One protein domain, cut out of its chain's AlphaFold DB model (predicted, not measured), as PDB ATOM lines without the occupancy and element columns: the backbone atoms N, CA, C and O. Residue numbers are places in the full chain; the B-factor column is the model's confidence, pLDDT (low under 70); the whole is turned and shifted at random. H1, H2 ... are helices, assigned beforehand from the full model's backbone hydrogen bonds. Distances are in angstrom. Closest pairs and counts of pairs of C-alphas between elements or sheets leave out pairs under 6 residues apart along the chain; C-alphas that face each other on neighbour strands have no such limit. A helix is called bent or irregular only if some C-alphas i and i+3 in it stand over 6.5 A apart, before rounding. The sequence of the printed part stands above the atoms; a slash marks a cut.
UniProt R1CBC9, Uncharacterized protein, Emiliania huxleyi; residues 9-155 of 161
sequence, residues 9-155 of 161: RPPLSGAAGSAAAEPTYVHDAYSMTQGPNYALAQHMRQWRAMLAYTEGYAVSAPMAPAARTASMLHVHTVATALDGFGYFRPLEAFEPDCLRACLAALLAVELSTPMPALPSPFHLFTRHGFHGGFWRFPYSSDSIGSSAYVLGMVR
ATOM      1  N   ARG A   9     198.979 213.952 174.369       80.62
ATOM      2  CA  ARG A   9     197.916 212.951 174.542       80.62
ATOM      3  C   ARG A   9     198.333 211.606 173.932       80.62
ATOM      4  O   ARG A   9     199.238 211.584 173.097       80.62
ATOM      5  N   PRO A  10     197.681 210.488 174.314       80.50
ATOM      6  CA  PRO A  10     197.851 209.220 173.612       80.50
ATOM      7  C   PRO A  10     197.671 209.397 172.096       80.50
ATOM      8  O   PRO A  10     196.917 210.285 171.680       80.50
ATOM      9  N   PRO A  11     198.360 208.584 171.278       81.38
ATOM     10  CA  PRO A  11     198.296 208.722 169.833       81.38
ATOM     11  C   PRO A  11     196.856 208.567 169.344       81.38
ATOM     12  O   PRO A  11     196.063 207.811 169.915       81.38
ATOM     13  N   LEU A  12     196.514 209.303 168.287       76.12
ATOM     14  CA  LEU A  12     195.195 209.220 167.672       76.12
ATOM     15  C   LEU A  12     194.966 207.801 167.137       76.12
ATOM     16  O   LEU A  12     195.720 207.317 166.295       76.12
ATOM     17  N   SER A  13     193.912 207.141 167.620       66.25
ATOM     18  CA  SER A  13     193.480 205.850 167.082       66.25
ATOM     19  C   SER A  13     192.800 206.051 165.727       66.25
ATOM     20  O   SER A  13     191.994 206.968 165.571       66.25
ATOM     21  N   GLY A  14     193.100 205.194 164.747       56.47
ATOM     22  CA  GLY A  14     192.363 205.154 163.481       56.47
ATOM     23  C   GLY A  14     192.734 206.220 162.446       56.47
ATOM     24  O   GLY A  14     192.006 206.371 161.466       56.47
ATOM     25  N   ALA A  15     193.864 206.923 162.591       49.34
ATOM     26  CA  ALA A  15     194.489 207.570 161.439       49.34
ATOM     27  C   ALA A  15     194.969 206.454 160.498       49.34
ATOM     28  O   ALA A  15     196.037 205.885 160.690       49.34
ATOM     29  N   ALA A  16     194.113 206.077 159.549       42.62
ATOM     30  CA  ALA A  16     194.344 205.038 158.557       42.62
ATOM     31  C   ALA A  16     195.492 205.420 157.601       42.62
ATOM     32  O   ALA A  16     195.279 205.779 156.449       42.62
ATOM     33  N   GLY A  17     196.724 205.345 158.088       44.25
ATOM     34  CA  GLY A  17     197.863 204.844 157.334       44.25
ATOM     35  C   GLY A  17     198.136 203.425 157.828       44.25
ATOM     36  O   GLY A  17     197.740 203.087 158.937       44.25
ATOM     37  N   SER A  18     198.727 202.573 156.995       44.53
ATOM     38  CA  SER A  18     198.965 201.143 157.256       44.53
ATOM     39  C   SER A  18     199.558 200.841 158.647       44.53
ATOM     40  O   SER A  18     200.063 201.724 159.325       44.53
ATOM     41  N   ALA A  19     199.606 199.570 159.057       50.19
ATOM     42  CA  ALA A  19     200.284 199.127 160.288       50.19
ATOM     43  C   ALA A  19     201.787 199.525 160.396       50.19
ATOM     44  O   ALA A  19     202.426 199.219 161.398       50.19
ATOM     45  N   ALA A  20     202.337 200.202 159.379       52.75
ATOM     46  CA  ALA A  20     203.662 200.817 159.335       52.75
ATOM     47  C   ALA A  20     203.652 202.362 159.462       52.75
ATOM     48  O   ALA A  20     204.709 202.981 159.361       52.75
ATOM     49  N   ALA A  21     202.494 203.007 159.636       60.91
ATOM     50  CA  ALA A  21     202.392 204.453 159.797       60.91
ATOM     51  C   ALA A  21     202.825 204.866 161.208       60.91
ATOM     52  O   ALA A  21     202.349 204.315 162.203       60.91
ATOM     53  N   GLU A  22     203.730 205.842 161.290       67.38
ATOM     54  CA  GLU A  22     204.168 206.374 162.576       67.38
ATOM     55  C   GLU A  22     202.972 206.931 163.373       67.38
ATOM     56  O   GLU A  22     202.090 207.593 162.807       67.38
ATOM     57  N   PRO A  23     202.912 206.674 164.692       74.44
ATOM     58  CA  PRO A  23     201.821 207.152 165.526       74.44
ATOM     59  C   PRO A  23     201.738 208.683 165.492       74.44
ATOM     60  O   PRO A  23     202.707 209.388 165.764       74.44
ATOM     61  N   THR A  24     200.549 209.208 165.186       79.06
ATOM     62  CA  THR A  24     200.290 210.653 165.194       79.06
ATOM     63  C   THR A  24     199.864 211.106 166.586       79.06
ATOM     64  O   THR A  24     198.882 210.607 167.143       79.06
ATOM     65  N   TYR A  25     200.572 212.092 167.132       83.44
ATOM     66  CA  TYR A  25     200.301 212.664 168.449       83.44
ATOM     67  C   TYR A  25     199.669 214.050 168.353       83.44
ATOM     68  O   TYR A  25     199.919 214.810 167.418       83.44
ATOM     69  N   VAL A  26     198.882 214.399 169.372       83.69
ATOM     70  CA  VAL A  26     198.321 215.741 169.549       83.69
ATOM     71  C   VAL A  26     198.970 216.387 170.765       83.69
ATOM     72  O   VAL A  26     198.955 215.823 171.862       83.69
ATOM     73  N   HIS A  27     199.516 217.583 170.557       86.69
ATOM     74  CA  HIS A  27     200.085 218.412 171.610       86.69
ATOM     75  C   HIS A  27     199.068 219.469 172.064       86.69
ATOM     76  O   HIS A  27     198.618 220.296 171.271       86.69
ATOM     77  N   ASP A  28     198.737 219.465 173.352       85.88
ATOM     78  CA  ASP A  28     197.876 220.458 173.990       85.88
ATOM     79  C   ASP A  28     198.699 221.704 174.356       85.88
ATOM     80  O   ASP A  28     199.473 221.709 175.314       85.88
ATOM     81  N   ALA A  29     198.569 222.751 173.537       84.81
ATOM     82  CA  ALA A  29     199.284 224.019 173.695       84.81
ATOM     83  C   ALA A  29     198.410 225.142 174.279       84.81
ATOM     84  O   ALA A  29     198.808 226.308 174.234       84.81
ATOM     85  N   TYR A  30     197.216 224.829 174.787       86.56
ATOM     86  CA  TYR A  30     196.359 225.849 175.378       86.56
ATOM     87  C   TYR A  30     196.953 226.377 176.682       86.56
ATOM     88  O   TYR A  30     197.471 225.615 177.498       86.56
ATOM     89  N   SER A  31     196.837 227.692 176.877       84.50
ATOM     90  CA  SER A  31     197.191 228.341 178.133       84.50
ATOM     91  C   SER A  31     196.002 229.090 178.715       84.50
ATOM     92  O   SER A  31     195.452 230.000 178.092       84.50
ATOM     93  N   MET A  32     195.655 228.753 179.953       85.25
ATOM     94  CA  MET A  32     194.648 229.458 180.741       85.25
ATOM     95  C   MET A  32     195.016 230.928 180.943       85.25
ATOM     96  O   MET A  32     194.131 231.779 180.952       85.25
ATOM     97  N   THR A  33     196.313 231.241 181.032       82.06
ATOM     98  CA  THR A  33     196.823 232.615 181.182       82.06
ATOM     99  C   THR A  33     196.484 233.492 179.976       82.06
ATOM    100  O   THR A  33     196.254 234.687 180.125       82.06
ATOM    101  N   GLN A  34     196.431 232.908 178.776       84.56
ATOM    102  CA  GLN A  34     196.088 233.630 177.546       84.56
ATOM    103  C   GLN A  34     194.571 233.783 177.355       84.56
ATOM    104  O   GLN A  34     194.115 234.709 176.685       84.56
ATOM    105  N   GLY A  35     193.786 232.895 177.967       90.06
ATOM    106  CA  GLY A  35     192.331 232.951 177.956       90.06
ATOM    107  C   GLY A  35     191.679 232.542 176.623       90.06
ATOM    108  O   GLY A  35     192.343 232.335 175.601       90.06
ATOM    109  N   PRO A  36     190.339 232.420 176.614       94.31
ATOM    110  CA  PRO A  36     189.585 231.875 175.485       94.31
ATOM    111  C   PRO A  36     189.624 232.764 174.233       94.31
ATOM    112  O   PRO A  36     189.624 232.248 173.118       94.31
ATOM    113  N   ASN A  37     189.712 234.089 174.391       95.12
ATOM    114  CA  ASN A  37     189.762 235.019 173.257       95.12
ATOM    115  C   ASN A  37     191.052 234.853 172.445       95.12
ATOM    116  O   ASN A  37     191.013 234.813 171.217       95.12
ATOM    117  N   TYR A  38     192.191 234.712 173.126       91.62
ATOM    118  CA  TYR A  38     193.466 234.467 172.458       91.62
ATOM    119  C   TYR A  38     193.493 233.084 171.802       91.62
ATOM    120  O   TYR A  38     193.931 232.945 170.659       91.62
ATOM    121  N   ALA A  39     192.963 232.073 172.495       92.88
ATOM    122  CA  ALA A  39     192.770 230.738 171.941       92.88
ATOM    123  C   ALA A  39     191.965 230.770 170.632       92.88
ATOM    124  O   ALA A  39     192.427 230.228 169.626       92.88
ATOM    125  N   LEU A  40     190.813 231.447 170.612       95.56
ATOM    126  CA  LEU A  40     189.994 231.598 169.409       95.56
ATOM    127  C   LEU A  40     190.751 232.331 168.298       95.56
ATOM    128  O   LEU A  40     190.771 231.856 167.165       95.56
ATOM    129  N   ALA A  41     191.422 233.442 168.614       95.44
ATOM    130  CA  ALA A  41     192.195 234.202 167.635       95.44
ATOM    131  C   ALA A  41     193.278 233.340 166.959       95.44
ATOM    132  O   ALA A  41     193.432 233.375 165.735       95.44
ATOM    133  N   GLN A  42     193.989 232.510 167.730       91.88
ATOM    134  CA  GLN A  42     194.991 231.606 167.168       91.88
ATOM    135  C   GLN A  42     194.378 230.490 166.317       91.88
ATOM    136  O   GLN A  42     194.947 230.148 165.280       91.88
ATOM    137  N   HIS A  43     193.202 229.979 166.685       93.81
ATOM    138  CA  HIS A  43     192.484 228.994 165.868       93.81
ATOM    139  C   HIS A  43     191.978 229.595 164.561       93.81
ATOM    140  O   HIS A  43     192.165 228.993 163.509       93.81
ATOM    141  N   MET A  44     191.419 230.807 164.588       97.19
ATOM    142  CA  MET A  44     190.991 231.506 163.373       97.19
ATOM    143  C   MET A  44     192.156 231.699 162.398       97.19
ATOM    144  O   MET A  44     192.005 231.463 161.198       97.19
ATOM    145  N   ARG A  45     193.340 232.063 162.912       95.50
ATOM    146  CA  ARG A  45     194.566 232.162 162.109       95.50
ATOM    147  C   ARG A  45     194.939 230.819 161.474       95.50
ATOM    148  O   ARG A  45     195.247 230.781 160.285       95.50
ATOM    149  N   GLN A  46     194.889 229.728 162.239       95.44
ATOM    150  CA  GLN A  46     195.180 228.382 161.735       95.44
ATOM    151  C   GLN A  46     194.161 227.925 160.684       95.44
ATOM    152  O   GLN A  46     194.555 227.480 159.609       95.44
ATOM    153  N   TRP A  47     192.862 228.096 160.934       96.94
ATOM    154  CA  TRP A  47     191.821 227.743 159.969       96.94
ATOM    155  C   TRP A  47     191.969 228.510 158.665       96.94
ATOM    156  O   TRP A  47     191.870 227.912 157.598       96.94
ATOM    157  N   ARG A  48     192.284 229.808 158.724       97.75
ATOM    158  CA  ARG A  48     192.523 230.589 157.508       97.75
ATOM    159  C   ARG A  48     193.724 230.072 156.713       97.75
ATOM    160  O   ARG A  48     193.639 229.999 155.491       97.75
ATOM    161  N   ALA A  49     194.810 229.692 157.389       97.06
ATOM    162  CA  ALA A  49     195.980 229.094 156.747       97.06
ATOM    163  C   ALA A  49     195.651 227.737 156.098       97.06
ATOM    164  O   ALA A  49     196.047 227.486 154.962       97.06
ATOM    165  N   MET A  50     194.880 226.889 156.787       97.19
ATOM    166  CA  MET A  50     194.435 225.596 156.256       97.19
ATOM    167  C   MET A  50     193.529 225.762 155.034       97.19
ATOM    168  O   MET A  50     193.739 225.067 154.047       97.19
ATOM    169  N   LEU A  51     192.566 226.692 155.078       97.56
ATOM    170  CA  LEU A  51     191.673 226.977 153.951       97.56
ATOM    171  C   LEU A  51     192.451 227.462 152.724       97.56
ATOM    172  O   LEU A  51     192.294 226.901 151.643       97.56
ATOM    173  N   ALA A  52     193.358 228.428 152.903       97.00
ATOM    174  CA  ALA A  52     194.203 228.920 151.815       97.00
ATOM    175  C   ALA A  52     195.057 227.797 151.197       97.00
ATOM    176  O   ALA A  52     195.160 227.690 149.979       97.00
ATOM    177  N   TYR A  53     195.620 226.911 152.020       96.69
ATOM    178  CA  TYR A  53     196.351 225.746 151.522       96.69
ATOM    179  C   TYR A  53     195.448 224.797 150.717       96.69
ATOM    180  O   TYR A  53     195.834 224.361 149.636       96.69
ATOM    181  N   THR A  54     194.232 224.505 151.193       96.12
ATOM    182  CA  THR A  54     193.289 223.635 150.464       96.12
ATOM    183  C   THR A  54     192.769 224.253 149.166       96.12
ATOM    184  O   THR A  54     192.371 223.522 148.266       96.12
ATOM    185  N   GLU A  55     192.814 225.580 149.044       96.62
ATOM    186  CA  GLU A  55     192.517 226.322 147.810       96.62
ATOM    187  C   GLU A  55     193.712 226.373 146.835       96.62
ATOM    188  O   GLU A  55     193.588 226.913 145.737       96.62
ATOM    189  N   GLY A  56     194.864 225.800 147.205       95.06
ATOM    190  CA  GLY A  56     196.050 225.703 146.350       95.06
ATOM    191  C   GLY A  56     197.061 226.842 146.509       95.06
ATOM    192  O   GLY A  56     198.012 226.916 145.730       95.06
ATOM    193  N   TYR A  57     196.902 227.721 147.503       95.56
ATOM    194  CA  TYR A  57     197.891 228.765 147.778       95.56
ATOM    195  C   TYR A  57     199.134 228.208 148.483       95.56
ATOM    196  O   TYR A  57     199.061 227.298 149.312       95.56
ATOM    197  N   ALA A  58     200.291 228.820 148.214       94.81
ATOM    198  CA  ALA A  58     201.488 228.619 149.023       94.81
ATOM    199  C   ALA A  58     201.299 229.281 150.398       94.81
ATOM    200  O   ALA A  58     201.022 230.478 150.488       94.81
ATOM    201  N   VAL A  59     201.445 228.502 151.473       95.69
ATOM    202  CA  VAL A  59     201.212 228.959 152.850       95.69
ATOM    203  C   VAL A  59     202.422 228.635 153.720       95.69
ATOM    204  O   VAL A  59     202.839 227.482 153.822       95.69
ATOM    205  N   SER A  60     202.950 229.661 154.390       94.69
ATOM    206  CA  SER A  60     203.958 229.524 155.442       94.69
ATOM    207  C   SER A  60     203.325 229.849 156.789       94.69
ATOM    208  O   SER A  60     202.830 230.956 157.011       94.69
ATOM    209  N   ALA A  61     203.285 228.860 157.678       94.50
ATOM    210  CA  ALA A  61     202.689 229.005 159.002       94.50
ATOM    211  C   ALA A  61     203.372 228.109 160.055       94.50
ATOM    212  O   ALA A  61     202.670 227.418 160.797       94.50
ATOM    213  N   PRO A  62     204.715 228.093 160.162       92.75
ATOM    214  CA  PRO A  62     205.382 227.243 161.139       92.75
ATOM    215  C   PRO A  62     204.973 227.629 162.565       92.75
ATOM    216  O   PRO A  62     204.816 228.812 162.897       92.75
ATOM    217  N   MET A  63     204.814 226.633 163.440       91.81
ATOM    218  CA  MET A  63     204.680 226.899 164.869       91.81
ATOM    219  C   MET A  63     205.971 227.548 165.386       91.81
ATOM    220  O   MET A  63     207.057 227.006 165.195       91.81
ATOM    221  N   ALA A  64     205.840 228.701 166.039       92.25
ATOM    222  CA  ALA A  64     206.945 229.434 166.649       92.25
ATOM    223  C   ALA A  64     207.094 229.074 168.144       92.25
ATOM    224  O   ALA A  64     206.099 228.700 168.777       92.25
ATOM    225  N   PRO A  65     208.297 229.213 168.729       91.44
ATOM    226  CA  PRO A  65     208.536 228.940 170.135       91.44
ATOM    227  C   PRO A  65     208.095 230.125 171.000       91.44
ATOM    228  O   PRO A  65     207.756 231.203 170.506       91.44
ATOM    229  N   ALA A  66     208.162 229.944 172.320       89.94
ATOM    230  CA  ALA A  66     208.076 231.068 173.242       89.94
ATOM    231  C   ALA A  66     209.244 232.037 173.002       89.94
ATOM    232  O   ALA A  66     210.390 231.613 172.830       89.94
ATOM    233  N   ALA A  67     208.957 233.337 173.020       91.50
ATOM    234  CA  ALA A  67     209.965 234.370 172.842       91.50
ATOM    235  C   ALA A  67     209.729 235.572 173.747       91.50
ATOM    236  O   ALA A  67     208.606 235.878 174.144       91.50
ATOM    237  N   ARG A  68     210.813 236.278 174.049       92.88
ATOM    238  CA  ARG A  68     210.862 237.422 174.962       92.88
ATOM    239  C   ARG A  68     210.497 238.719 174.237       92.88
ATOM    240  O   ARG A  68     211.210 239.713 174.287       92.88
ATOM    241  N   THR A  69     209.393 238.697 173.494       92.94
ATOM    242  CA  THR A  69     208.891 239.863 172.755       92.94
ATOM    243  C   THR A  69     208.329 240.912 173.712       92.94
ATOM    244  O   THR A  69     207.871 240.584 174.805       92.94
ATOM    245  N   ALA A  70     208.260 242.176 173.284       92.19
ATOM    246  CA  ALA A  70     207.623 243.236 174.075       92.19
ATOM    247  C   ALA A  70     206.188 242.862 174.513       92.19
ATOM    248  O   ALA A  70     205.796 243.088 175.656       92.19
ATOM    249  N   SER A  71     205.432 242.190 173.636       88.62
ATOM    250  CA  SER A  71     204.087 241.671 173.923       88.62
ATOM    251  C   SER A  71     204.042 240.532 174.946       88.62
ATOM    252  O   SER A  71     202.979 240.267 175.489       88.62
ATOM    253  N   MET A  72     205.154 239.865 175.250       89.62
ATOM    254  CA  MET A  72     205.230 238.877 176.331       89.62
ATOM    255  C   MET A  72     205.778 239.496 177.616       89.62
ATOM    256  O   MET A  72     205.318 239.165 178.704       89.62
ATOM    257  N   LEU A  73     206.721 240.431 177.489       92.19
ATOM    258  CA  LEU A  73     207.404 241.040 178.627       92.19
ATOM    259  C   LEU A  73     206.591 242.129 179.339       92.19
ATOM    260  O   LEU A  73     206.892 242.444 180.487       92.19
ATOM    261  N   HIS A  74     205.549 242.682 178.707       90.62
ATOM    262  CA  HIS A  74     204.690 243.685 179.352       90.62
ATOM    263  C   HIS A  74     203.929 243.146 180.577       90.62
ATOM    264  O   HIS A  74     203.544 243.922 181.450       90.62
ATOM    265  N   VAL A  75     203.722 241.825 180.663       89.50
ATOM    266  CA  VAL A  75     203.136 241.171 181.838       89.50
ATOM    267  C   VAL A  75     204.262 240.617 182.703       89.50
ATOM    268  O   VAL A  75     204.896 239.627 182.343       89.50
ATOM    269  N   HIS A  76     204.483 241.225 183.872       90.88
ATOM    270  CA  HIS A  76     205.592 240.869 184.767       90.88
ATOM    271  C   HIS A  76     205.635 239.372 185.111       90.88
ATOM    272  O   HIS A  76     206.686 238.747 185.024       90.88
ATOM    273  N   THR A  77     204.485 238.769 185.424       91.25
ATOM    274  CA  THR A  77     204.407 237.341 185.763       91.25
ATOM    275  C   THR A  77     204.846 236.437 184.614       91.25
ATOM    276  O   THR A  77     205.532 235.442 184.844       91.25
ATOM    277  N   VAL A  78     204.508 236.798 183.372       90.69
ATOM    278  CA  VAL A  78     204.938 236.071 182.171       90.69
ATOM    279  C   VAL A  78     206.432 236.267 181.945       90.69
ATOM    280  O   VAL A  78     207.134 235.285 181.729       90.69
ATOM    281  N   ALA A  79     206.934 237.500 182.055       93.06
ATOM    282  CA  ALA A  79     208.358 237.799 181.914       93.06
ATOM    283  C   ALA A  79     209.214 236.967 182.884       93.06
ATOM    284  O   ALA A  79     210.149 236.287 182.464       93.06
ATOM    285  N   THR A  80     208.835 236.941 184.163       94.44
ATOM    286  CA  THR A  80     209.525 236.155 185.190       94.44
ATOM    287  C   THR A  80     209.392 234.651 184.950       94.44
ATOM    288  O   THR A  80     210.354 233.915 185.137       94.44
ATOM    289  N   ALA A  81     208.238 234.160 184.489       93.25
ATOM    290  CA  ALA A  81     208.104 232.746 184.136       93.25
ATOM    291  C   ALA A  81     209.003 232.359 182.948       93.25
ATOM    292  O   ALA A  81     209.622 231.297 182.982       93.25
ATOM    293  N   LEU A  82     209.139 233.225 181.936       92.50
ATOM    294  CA  LEU A  82     210.066 233.014 180.816       92.50
ATOM    295  C   LEU A  82     211.524 232.947 181.291       92.50
ATOM    296  O   LEU A  82     212.281 232.125 180.776       92.50
ATOM    297  N   ASP A  83     211.904 233.736 182.303       93.12
ATOM    298  CA  ASP A  83     213.214 233.628 182.966       93.12
ATOM    299  C   ASP A  83     213.406 232.281 183.687       93.12
ATOM    300  O   ASP A  83     214.529 231.899 183.987       93.12
ATOM    301  N   GLY A  84     212.346 231.528 183.972       93.94
ATOM    302  CA  GLY A  84     212.443 230.189 184.557       93.94
ATOM    303  C   GLY A  84     212.469 229.045 183.547       93.94
ATOM    304  O   GLY A  84     212.802 227.919 183.917       93.94
ATOM    305  N   PHE A  85     212.114 229.285 182.280       91.62
ATOM    306  CA  PHE A  85     211.913 228.206 181.302       91.62
ATOM    307  C   PHE A  85     213.180 227.393 181.038       91.62
ATOM    308  O   PHE A  85     213.089 226.177 180.886       91.62
ATOM    309  N   GLY A  86     214.359 228.021 181.060       90.12
ATOM    310  CA  GLY A  86     215.622 227.331 180.777       90.12
ATOM    311  C   GLY A  86     215.997 226.226 181.777       90.12
ATOM    312  O   GLY A  86     216.816 225.365 181.458       90.12
ATOM    313  N   TYR A  87     215.359 226.179 182.953       93.00
ATOM    314  CA  TYR A  87     215.524 225.074 183.906       93.00
ATOM    315  C   TYR A  87     214.763 223.804 183.512       93.00
ATOM    316  O   TYR A  87     215.102 222.712 183.969       93.00
ATOM    317  N   PHE A  88     213.758 223.917 182.644       92.81
ATOM    318  CA  PHE A  88     212.940 222.801 182.182       92.81
ATOM    319  C   PHE A  88     213.446 222.311 180.833       92.81
ATOM    320  O   PHE A  88     212.834 222.571 179.806       92.81
ATOM    321  N   ARG A  89     214.575 221.595 180.799       91.69
ATOM    322  CA  ARG A  89     215.097 221.072 179.524       91.69
ATOM    323  C   ARG A  89     214.048 220.169 178.844       91.69
ATOM    324  O   ARG A  89     213.486 219.304 179.515       91.69
ATOM    325  N   PRO A  90     213.790 220.325 177.531       92.69
ATOM    326  CA  PRO A  90     214.552 221.114 176.557       92.69
ATOM    327  C   PRO A  90     213.943 222.493 176.219       92.69
ATOM    328  O   PRO A  90     214.159 222.980 175.111       92.69
ATOM    329  N   LEU A  91     213.140 223.082 177.105       92.62
ATOM    330  CA  LEU A  91     212.452 224.348 176.858       92.62
ATOM    331  C   LEU A  91     213.416 225.531 176.767       92.62
ATOM    332  O   LEU A  91     214.376 225.644 177.530       92.62
ATOM    333  N   GLU A  92     213.098 226.445 175.857       89.88
ATOM    334  CA  GLU A  92     213.814 227.701 175.689       89.88
ATOM    335  C   GLU A  92     212.855 228.843 175.338       89.88
ATOM    336  O   GLU A  92     211.986 228.705 174.473       89.88
ATOM    337  N   ALA A  93     213.040 229.983 176.010       91.12
ATOM    338  CA  ALA A  93     212.448 231.255 175.623       91.12
ATOM    339  C   ALA A  93     213.468 232.033 174.781       91.12
ATOM    340  O   ALA A  93     214.497 232.461 175.300       91.12
ATOM    341  N   PHE A  94     213.188 232.202 173.490       92.69
ATOM    342  CA  PHE A  94     214.126 232.811 172.545       92.69
ATOM    343  C   PHE A  94     214.096 234.340 172.593       92.69
ATOM    344  O   PHE A  94     213.057 234.957 172.843       92.69
ATOM    345  N   GLU A  95     215.232 234.962 172.288       92.25
ATOM    346  CA  GLU A  95     215.289 236.406 172.065       92.25
ATOM    347  C   GLU A  95     214.619 236.783 170.728       92.25
ATOM    348  O   GLU A  95     214.716 236.020 169.755       92.25
ATOM    349  N   PRO A  96     213.955 237.953 170.633       93.88
ATOM    350  CA  PRO A  96     213.220 238.361 169.434       93.88
ATOM    351  C   PRO A  96     214.055 238.374 168.152       93.88
ATOM    352  O   PRO A  96     213.540 238.016 167.096       93.88
ATOM    353  N   ASP A  97     215.334 238.747 168.231       94.50
ATOM    354  CA  ASP A  97     216.219 238.790 167.062       94.50
ATOM    355  C   ASP A  97     216.513 237.392 166.508       94.50
ATOM    356  O   ASP A  97     216.453 237.189 165.292       94.50
ATOM    357  N   CYS A  98     216.751 236.415 167.391       93.69
ATOM    358  CA  CYS A  98     216.910 235.014 167.006       93.69
ATOM    359  C   CYS A  98     215.619 234.490 166.373       93.69
ATOM    360  O   CYS A  98     215.645 233.939 165.271       93.69
ATOM    361  N   LEU A  99     214.477 234.742 167.021       94.00
ATOM    362  CA  LEU A  99     213.185 234.325 166.497       94.00
ATOM    363  C   LEU A  99     212.909 234.929 165.110       94.00
ATOM    364  O   LEU A  99     212.498 234.211 164.200       94.00
ATOM    365  N   ARG A 100     213.160 236.231 164.935       94.94
ATOM    366  CA  ARG A 100     212.972 236.938 163.662       94.94
ATOM    367  C   ARG A 100     213.838 236.332 162.564       94.94
ATOM    368  O   ARG A 100     213.322 236.072 161.483       94.94
ATOM    369  N   ALA A 101     215.122 236.097 162.834       96.31
ATOM    370  CA  ALA A 101     216.037 235.517 161.856       96.31
ATOM    371  C   ALA A 101     215.602 234.102 161.441       96.31
ATOM    372  O   ALA A 101     215.500 233.817 160.248       96.31
ATOM    373  N   CYS A 102     215.269 233.239 162.407       95.44
ATOM    374  CA  CYS A 102     214.832 231.870 162.133       95.44
ATOM    375  C   CYS A 102     213.508 231.825 161.357       95.44
ATOM    376  O   CYS A 102     213.414 231.115 160.357       95.44
ATOM    377  N   LEU A 103     212.493 232.591 161.772       95.44
ATOM    378  CA  LEU A 103     211.198 232.604 161.083       95.44
ATOM    379  C   LEU A 103     211.278 233.245 159.693       95.44
ATOM    380  O   LEU A 103     210.591 232.787 158.787       95.44
ATOM    381  N   ALA A 104     212.126 234.260 159.497       96.19
ATOM    382  CA  ALA A 104     212.354 234.844 158.176       96.19
ATOM    383  C   ALA A 104     213.041 233.849 157.227       96.19
ATOM    384  O   ALA A 104     212.639 233.731 156.070       96.19
ATOM    385  N   ALA A 105     214.032 233.100 157.717       95.75
ATOM    386  CA  ALA A 105     214.679 232.048 156.939       95.75
ATOM    387  C   ALA A 105     213.689 230.933 156.566       95.75
ATOM    388  O   ALA A 105     213.632 230.531 155.406       95.75
ATOM    389  N   LEU A 106     212.860 230.484 157.516       94.81
ATOM    390  CA  LEU A 106     211.806 229.502 157.251       94.81
ATOM    391  C   LEU A 106     210.794 230.010 156.223       94.81
ATOM    392  O   LEU A 106     210.462 229.278 155.298       94.81
ATOM    393  N   LEU A 107     210.354 231.265 156.336       95.62
ATOM    394  CA  LEU A 107     209.449 231.880 155.367       95.62
ATOM    395  C   LEU A 107     210.053 231.877 153.954       95.62
ATOM    396  O   LEU A 107     209.380 231.490 153.002       95.62
ATOM    397  N   ALA A 108     211.319 232.282 153.818       95.69
ATOM    398  CA  ALA A 108     212.010 232.298 152.532       95.69
ATOM    399  C   ALA A 108     212.112 230.890 151.928       95.69
ATOM    400  O   ALA A 108     211.779 230.703 150.760       95.69
ATOM    401  N   VAL A 109     212.504 229.895 152.733       93.88
ATOM    402  CA  VAL A 109     212.569 228.491 152.303       93.88
ATOM    403  C   VAL A 109     211.193 228.012 151.851       93.88
ATOM    404  O   VAL A 109     211.051 227.567 150.715       93.88
ATOM    405  N   GLU A 110     210.168 228.169 152.689       93.88
ATOM    406  CA  GLU A 110     208.825 227.653 152.420       93.88
ATOM    407  C   GLU A 110     208.147 228.291 151.204       93.88
ATOM    408  O   GLU A 110     207.373 227.606 150.537       93.88
ATOM    409  N   LEU A 111     208.433 229.561 150.900       92.81
ATOM    410  CA  LEU A 111     207.897 230.251 149.720       92.81
ATOM    411  C   LEU A 111     208.734 230.032 148.452       92.81
ATOM    412  O   LEU A 111     208.224 230.213 147.350       92.81
ATOM    413  N   SER A 112     210.004 229.642 148.591       94.62
ATOM    414  CA  SER A 112     210.886 229.331 147.454       94.62
ATOM    415  C   SER A 112     210.708 227.912 146.906       94.62
ATOM    416  O   SER A 112     211.124 227.621 145.786       94.62
ATOM    417  N   THR A 113     210.088 227.020 147.682       91.44
ATOM    418  CA  THR A 113     209.835 225.628 147.296       91.44
ATOM    419  C   THR A 113     208.364 225.417 146.942       91.44
ATOM    420  O   THR A 113     207.506 225.968 147.636       91.44
ATOM    421  N   PRO A 114     208.031 224.576 145.944       93.69
ATOM    422  CA  PRO A 114     206.647 224.193 145.688       93.69
ATOM    423  C   PRO A 114     205.973 223.639 146.947       93.69
ATOM    424  O   PRO A 114     206.578 222.861 147.690       93.69
ATOM    425  N   MET A 115     204.720 224.029 147.185       93.44
ATOM    426  CA  MET A 115     203.975 223.573 148.355       93.44
ATOM    427  C   MET A 115     203.728 222.055 148.261       93.44
ATOM    428  O   MET A 115     203.066 221.615 147.319       93.44
ATOM    429  N   PRO A 116     204.249 221.232 149.194       91.69
ATOM    430  CA  PRO A 116     204.063 219.788 149.143       91.69
ATOM    431  C   PRO A 116     202.627 219.390 149.481       91.69
ATOM    432  O   PRO A 116     201.945 220.062 150.256       91.69
ATOM    433  N   ALA A 117     202.211 218.230 148.975       92.50
ATOM    434  CA  ALA A 117     201.012 217.560 149.452       92.50
ATOM    435  C   ALA A 117     201.238 217.056 150.888       92.50
ATOM    436  O   ALA A 117     202.108 216.224 151.145       92.50
ATOM    437  N   LEU A 118     200.460 217.581 151.829       91.12
ATOM    438  CA  LEU A 118     200.509 217.214 153.239       91.12
ATOM    439  C   LEU A 118     199.488 216.111 153.570       91.12
ATOM    440  O   LEU A 118     198.357 216.190 153.087       91.12
ATOM    441  N   PRO A 119     199.812 215.154 154.467       88.00
ATOM    442  CA  PRO A 119     198.863 214.123 154.915       88.00
ATOM    443  C   PRO A 119     197.586 214.693 155.550       88.00
ATOM    444  O   PRO A 119     196.529 214.074 155.537       88.00
ATOM    445  N   SER A 120     197.695 215.883 156.141       87.62
ATOM    446  CA  SER A 120     196.577 216.657 156.673       87.62
ATOM    447  C   SER A 120     196.964 218.138 156.679       87.62
ATOM    448  O   SER A 120     198.137 218.428 156.943       87.62
ATOM    449  N   PRO A 121     196.027 219.085 156.477       92.31
ATOM    450  CA  PRO A 121     196.333 220.516 156.538       92.31
ATOM    451  C   PRO A 121     196.928 220.966 157.884       92.31
ATOM    452  O   PRO A 121     197.653 221.953 157.930       92.31
ATOM    453  N   PHE A 122     196.712 220.220 158.977       89.12
ATOM    454  CA  PHE A 122     197.367 220.489 160.267       89.12
ATOM    455  C   PHE A 122     198.898 220.381 160.212       89.12
ATOM    456  O   PHE A 122     199.584 221.008 161.020       89.12
ATOM    457  N   HIS A 123     199.451 219.646 159.243       91.19
ATOM    458  CA  HIS A 123     200.898 219.537 159.071       91.19
ATOM    459  C   HIS A 123     201.550 220.834 158.568       91.19
ATOM    460  O   HIS A 123     202.774 220.947 158.636       91.19
ATOM    461  N   LEU A 124     200.770 221.845 158.152       93.69
ATOM    462  CA  LEU A 124     201.284 223.195 157.880       93.69
ATOM    463  C   LEU A 124     202.029 223.766 159.089       93.69
ATOM    464  O   LEU A 124     203.058 224.417 158.938       93.69
ATOM    465  N   PHE A 125     201.519 223.493 160.290       92.31
ATOM    466  CA  PHE A 125     202.067 224.037 161.530       92.31
ATOM    467  C   PHE A 125     203.241 223.211 162.061       92.31
ATOM    468  O   PHE A 125     204.020 223.721 162.872       92.31
ATOM    469  N   THR A 126     203.370 221.950 161.624       91.06
ATOM    470  CA  THR A 126     204.341 221.005 162.184       91.06
ATOM    471  C   THR A 126     205.550 220.723 161.299       91.06
ATOM    472  O   THR A 126     206.635 220.538 161.847       91.06
ATOM    473  N   ARG A 127     205.417 220.764 159.962       88.75
ATOM    474  CA  ARG A 127     206.473 220.352 159.011       88.75
ATOM    475  C   ARG A 127     207.833 221.031 159.222       88.75
ATOM    476  O   ARG A 127     208.865 220.390 159.079       88.75
ATOM    477  N   HIS A 128     207.823 222.308 159.596       91.69
ATOM    478  CA  HIS A 128     209.016 223.105 159.892       91.69
ATOM    479  C   HIS A 128     208.854 223.861 161.217       91.69
ATOM    480  O   HIS A 128     209.296 225.000 161.363       91.69
ATOM    481  N   GLY A 129     208.146 223.265 162.180       89.75
ATOM    482  CA  GLY A 129     207.866 223.946 163.436       89.75
ATOM    483  C   GLY A 129     209.129 224.196 164.250       89.75
ATOM    484  O   GLY A 129     209.862 223.277 164.618       89.75
ATOM    485  N   PHE A 130     209.337 225.456 164.611       92.31
ATOM    486  CA  PHE A 130     210.345 225.866 165.566       92.31
ATOM    487  C   PHE A 130     209.747 225.781 166.976       92.31
ATOM    488  O   PHE A 130     209.344 226.767 167.572       92.31
ATOM    489  N   HIS A 131     209.632 224.575 167.524       90.06
ATOM    490  CA  HIS A 131     208.800 224.333 168.712       90.06
ATOM    491  C   HIS A 131     209.461 224.668 170.067       90.06
ATOM    492  O   HIS A 131     208.853 224.458 171.118       90.06
ATOM    493  N   GLY A 132     210.724 225.112 170.083       90.06
ATOM    494  CA  GLY A 132     211.425 225.567 171.298       90.06
ATOM    495  C   GLY A 132     211.487 224.550 172.439       90.06
ATOM    496  O   GLY A 132     211.516 224.920 173.606       90.06
ATOM    497  N   GLY A 133     211.440 223.257 172.103       92.06
ATOM    498  CA  GLY A 133     211.441 222.162 173.071       92.06
ATOM    499  C   GLY A 133     210.066 221.673 173.533       92.06
ATOM    500  O   GLY A 133     209.999 220.534 173.981       92.06
ATOM    501  N   PHE A 134     208.979 222.432 173.342       89.31
ATOM    502  CA  PHE A 134     207.662 222.084 173.903       89.31
ATOM    503  C   PHE A 134     207.133 220.719 173.454       89.31
ATOM    504  O   PHE A 134     206.697 219.938 174.286       89.31
ATOM    505  N   TRP A 135     207.289 220.357 172.180       89.81
ATOM    506  CA  TRP A 135     206.851 219.040 171.690       89.81
ATOM    507  C   TRP A 135     207.629 217.849 172.248       89.81
ATOM    508  O   TRP A 135     207.189 216.714 172.116       89.81
ATOM    509  N   ARG A 136     208.796 218.091 172.850       90.00
ATOM    510  CA  ARG A 136     209.624 217.062 173.493       90.00
ATOM    511  C   ARG A 136     209.510 217.107 175.013       90.00
ATOM    512  O   ARG A 136     210.095 216.272 175.696       90.00
ATOM    513  N   PHE A 137     208.817 218.107 175.546       91.44
ATOM    514  CA  PHE A 137     208.663 218.300 176.971       91.44
ATOM    515  C   PHE A 137     207.344 217.658 177.425       91.44
ATOM    516  O   PHE A 137     206.301 217.910 176.822       91.44
ATOM    517  N   PRO A 138     207.351 216.806 178.464       89.69
ATOM    518  CA  PRO A 138     206.185 215.986 178.777       89.69
ATOM    519  C   PRO A 138     205.024 216.779 179.383       89.69
ATOM    520  O   PRO A 138     203.889 216.308 179.316       89.69
ATOM    521  N   TYR A 139     205.273 217.949 179.979       91.44
ATOM    522  CA  TYR A 139     204.271 218.684 180.754       91.44
ATOM    523  C   TYR A 139     203.787 219.960 180.062       91.44
ATOM    524  O   TYR A 139     204.536 220.617 179.347       91.44
ATOM    525  N   SER A 140     202.531 220.345 180.293       89.44
ATOM    526  CA  SER A 140     201.970 221.569 179.716       89.44
ATOM    527  C   SER A 140     202.600 222.814 180.337       89.44
ATOM    528  O   SER A 140     202.937 222.819 181.529       89.44
ATOM    529  N   SER A 141     202.694 223.887 179.544       85.88
ATOM    530  CA  SER A 141     203.198 225.202 179.967       85.88
ATOM    531  C   SER A 141     202.472 225.723 181.213       85.88
ATOM    532  O   SER A 141     203.114 226.153 182.166       85.88
ATOM    533  N   ASP A 142     201.145 225.589 181.255       87.19
ATOM    534  CA  ASP A 142     200.333 225.973 182.414       87.19
ATOM    535  C   ASP A 142     200.718 225.211 183.686       87.19
ATOM    536  O   ASP A 142     200.723 225.774 184.778       87.19
ATOM    537  N   SER A 143     201.049 223.922 183.566       90.19
ATOM    538  CA  SER A 143     201.345 223.093 184.734       90.19
ATOM    539  C   SER A 143     202.740 223.336 185.310       90.19
ATOM    540  O   SER A 143     202.946 223.126 186.505       90.19
ATOM    541  N   ILE A 144     203.679 223.820 184.490       92.44
ATOM    542  CA  ILE A 144     205.016 224.229 184.941       92.44
ATOM    543  C   ILE A 144     205.100 225.710 185.316       92.44
ATOM    544  O   ILE A 144     206.070 226.106 185.958       92.44
ATOM    545  N   GLY A 145     204.100 226.519 184.948       90.56
ATOM    546  CA  GLY A 145     204.137 227.979 185.042       90.56
ATOM    547  C   GLY A 145     204.522 228.507 186.423       90.56
ATOM    548  O   GLY A 145     205.413 229.345 186.521       90.56
ATOM    549  N   SER A 146     203.940 227.969 187.501       91.62
ATOM    550  CA  SER A 146     204.275 228.404 188.867       91.62
ATOM    551  C   SER A 146     205.714 228.064 189.267       91.62
ATOM    552  O   SER A 146     206.371 228.866 189.925       91.62
ATOM    553  N   SER A 147     206.229 226.903 188.850       94.19
ATOM    554  CA  SER A 147     207.609 226.489 189.137       94.19
ATOM    555  C   SER A 147     208.593 227.326 188.328       94.19
ATOM    556  O   SER A 147     209.602 227.774 188.863       94.19
ATOM    557  N   ALA A 148     208.277 227.582 187.057       94.25
ATOM    558  CA  ALA A 148     209.041 228.485 186.210       94.25
ATOM    559  C   ALA A 148     209.069 229.902 186.790       94.25
ATOM    560  O   ALA A 148     210.135 230.493 186.895       94.25
ATOM    561  N   TYR A 149     207.935 230.416 187.261       94.69
ATOM    562  CA  TYR A 149     207.873 231.718 187.913       94.69
ATOM    563  C   TYR A 149     208.769 231.788 189.160       94.69
ATOM    564  O   TYR A 149     209.602 232.683 189.259       94.69
ATOM    565  N   VAL A 150     208.677 230.817 190.078       95.62
ATOM    566  CA  VAL A 150     209.522 230.786 191.289       95.62
ATOM    567  C   VAL A 150     211.010 230.697 190.935       95.62
ATOM    568  O   VAL A 150     211.821 231.427 191.501       95.62
ATOM    569  N   LEU A 151     211.382 229.842 189.979       95.31
ATOM    570  CA  LEU A 151     212.771 229.726 189.529       95.31
ATOM    571  C   LEU A 151     213.269 231.016 188.868       95.31
ATOM    572  O   LEU A 151     214.391 231.435 189.138       95.31
ATOM    573  N   GLY A 152     212.427 231.670 188.069       94.69
ATOM    574  CA  GLY A 152     212.723 232.968 187.471       94.69
ATOM    575  C   GLY A 152     212.893 234.077 188.510       94.69
ATOM    576  O   GLY A 152     213.779 234.907 188.356       94.69
ATOM    577  N   MET A 153     212.120 234.065 189.603       95.56
ATOM    578  CA  MET A 153     212.292 235.012 190.714       95.56
ATOM    579  C   MET A 153     213.614 234.810 191.458       95.56
ATOM    580  O   MET A 153     214.287 235.779 191.794       95.56
ATOM    581  N   VAL A 154     213.961 233.556 191.764       95.50
ATOM    582  CA  VAL A 154     215.112 233.236 192.626       95.50
ATOM    583  C   VAL A 154     216.425 233.285 191.849       95.50
ATOM    584  O   VAL A 154     217.438 233.751 192.366       95.50
ATOM    585  N   ARG A 155     216.429 232.782 190.612       93.19
ATOM    586  CA  ARG A 155     217.629 232.693 189.779       93.19
ATOM    587  C   ARG A 155     217.250 232.788 188.297       93.19
ATOM    588  O   ARG A 155     217.181 231.749 187.639       93.19
TER     589      ARG A 155
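This is residues 9 to 155 of the 161 residues of an uncharacterized protein of Emiliania huxleyi (UniProt R1CBC9). Two long helices, H1 and H4, run much the same way on two sides of a core of loops, residues 59 to 66 and 125 to 132, and stay apart from each other. At one end of the long axis H3 and H6 cross as an X, with the short H2 beside H3, while the short H5 sits by the last residues of H1. The printed part has 147 residues with six named helices, H1 to H6 in order along the chain, and no named strand; the class is all helix, though under half of the residues, 71, are in named elements. The whole is compact, with a radius of gyration of the C-alphas of 16.9 A and spans of 49 by 34 by 28 A.

Begin with the longest helix, H1, residues 35 to 54. With its residues 50 to 54 alone it touches H5, residues 121 to 124; the closest C-alphas, those of Met 50 and Pro 121, are 5.4 A apart. Look next at H4, residues 96 to 112, which touches no helix. Then go to H3, residues 76 to 87, and H6, residues 141 to 154, which touch and stand about perpendicular at 88 degrees; their closest C-alphas, of Ala 81 and Tyr 149, are 3.9 A apart. H2, residues 70 to 73, and H3 only just touch, only at the corner by their link, with 3 pairs of C-alphas within 8 A; the closest are those of Leu 73 and Ala 79, 4.7 A apart. In H1 and H4 every O i to N i+4 pair is within hydrogen-bond range, in H3 6 of 8 and in H6 8 of 10, while H2 and H5 are too short for such a pair.

Find C-alpha 35 at (192.331, 232.951, 177.956); from there H1 runs 29.0 A to C-alpha 54 at (193.289, 223.635, 150.464). H4 covers 23.9 A, H3 18.7 A and H6 19.2 A, the last ending at C-alpha 154, (215.112, 233.236, 192.626). H3 is irregular, with C-alphas 83 and 86 7.1 A apart, and H6 is irregular, with C-alphas 143 and 146 7.3 A apart.

The two C-alphas farthest apart are those of Glu 55 and Val 154, at 50.7 A. The printed part has no cut. The links H1 to H2 and H5 to H6 are long, with 15 and 16 residues. Look also at residues 9 to 34, with no named element, whose C-alphas lie 7 to 29 A from the mean of all C-alphas. The mean pLDDT of the printed part is 89.1, and residues 13 to 22 are under 70.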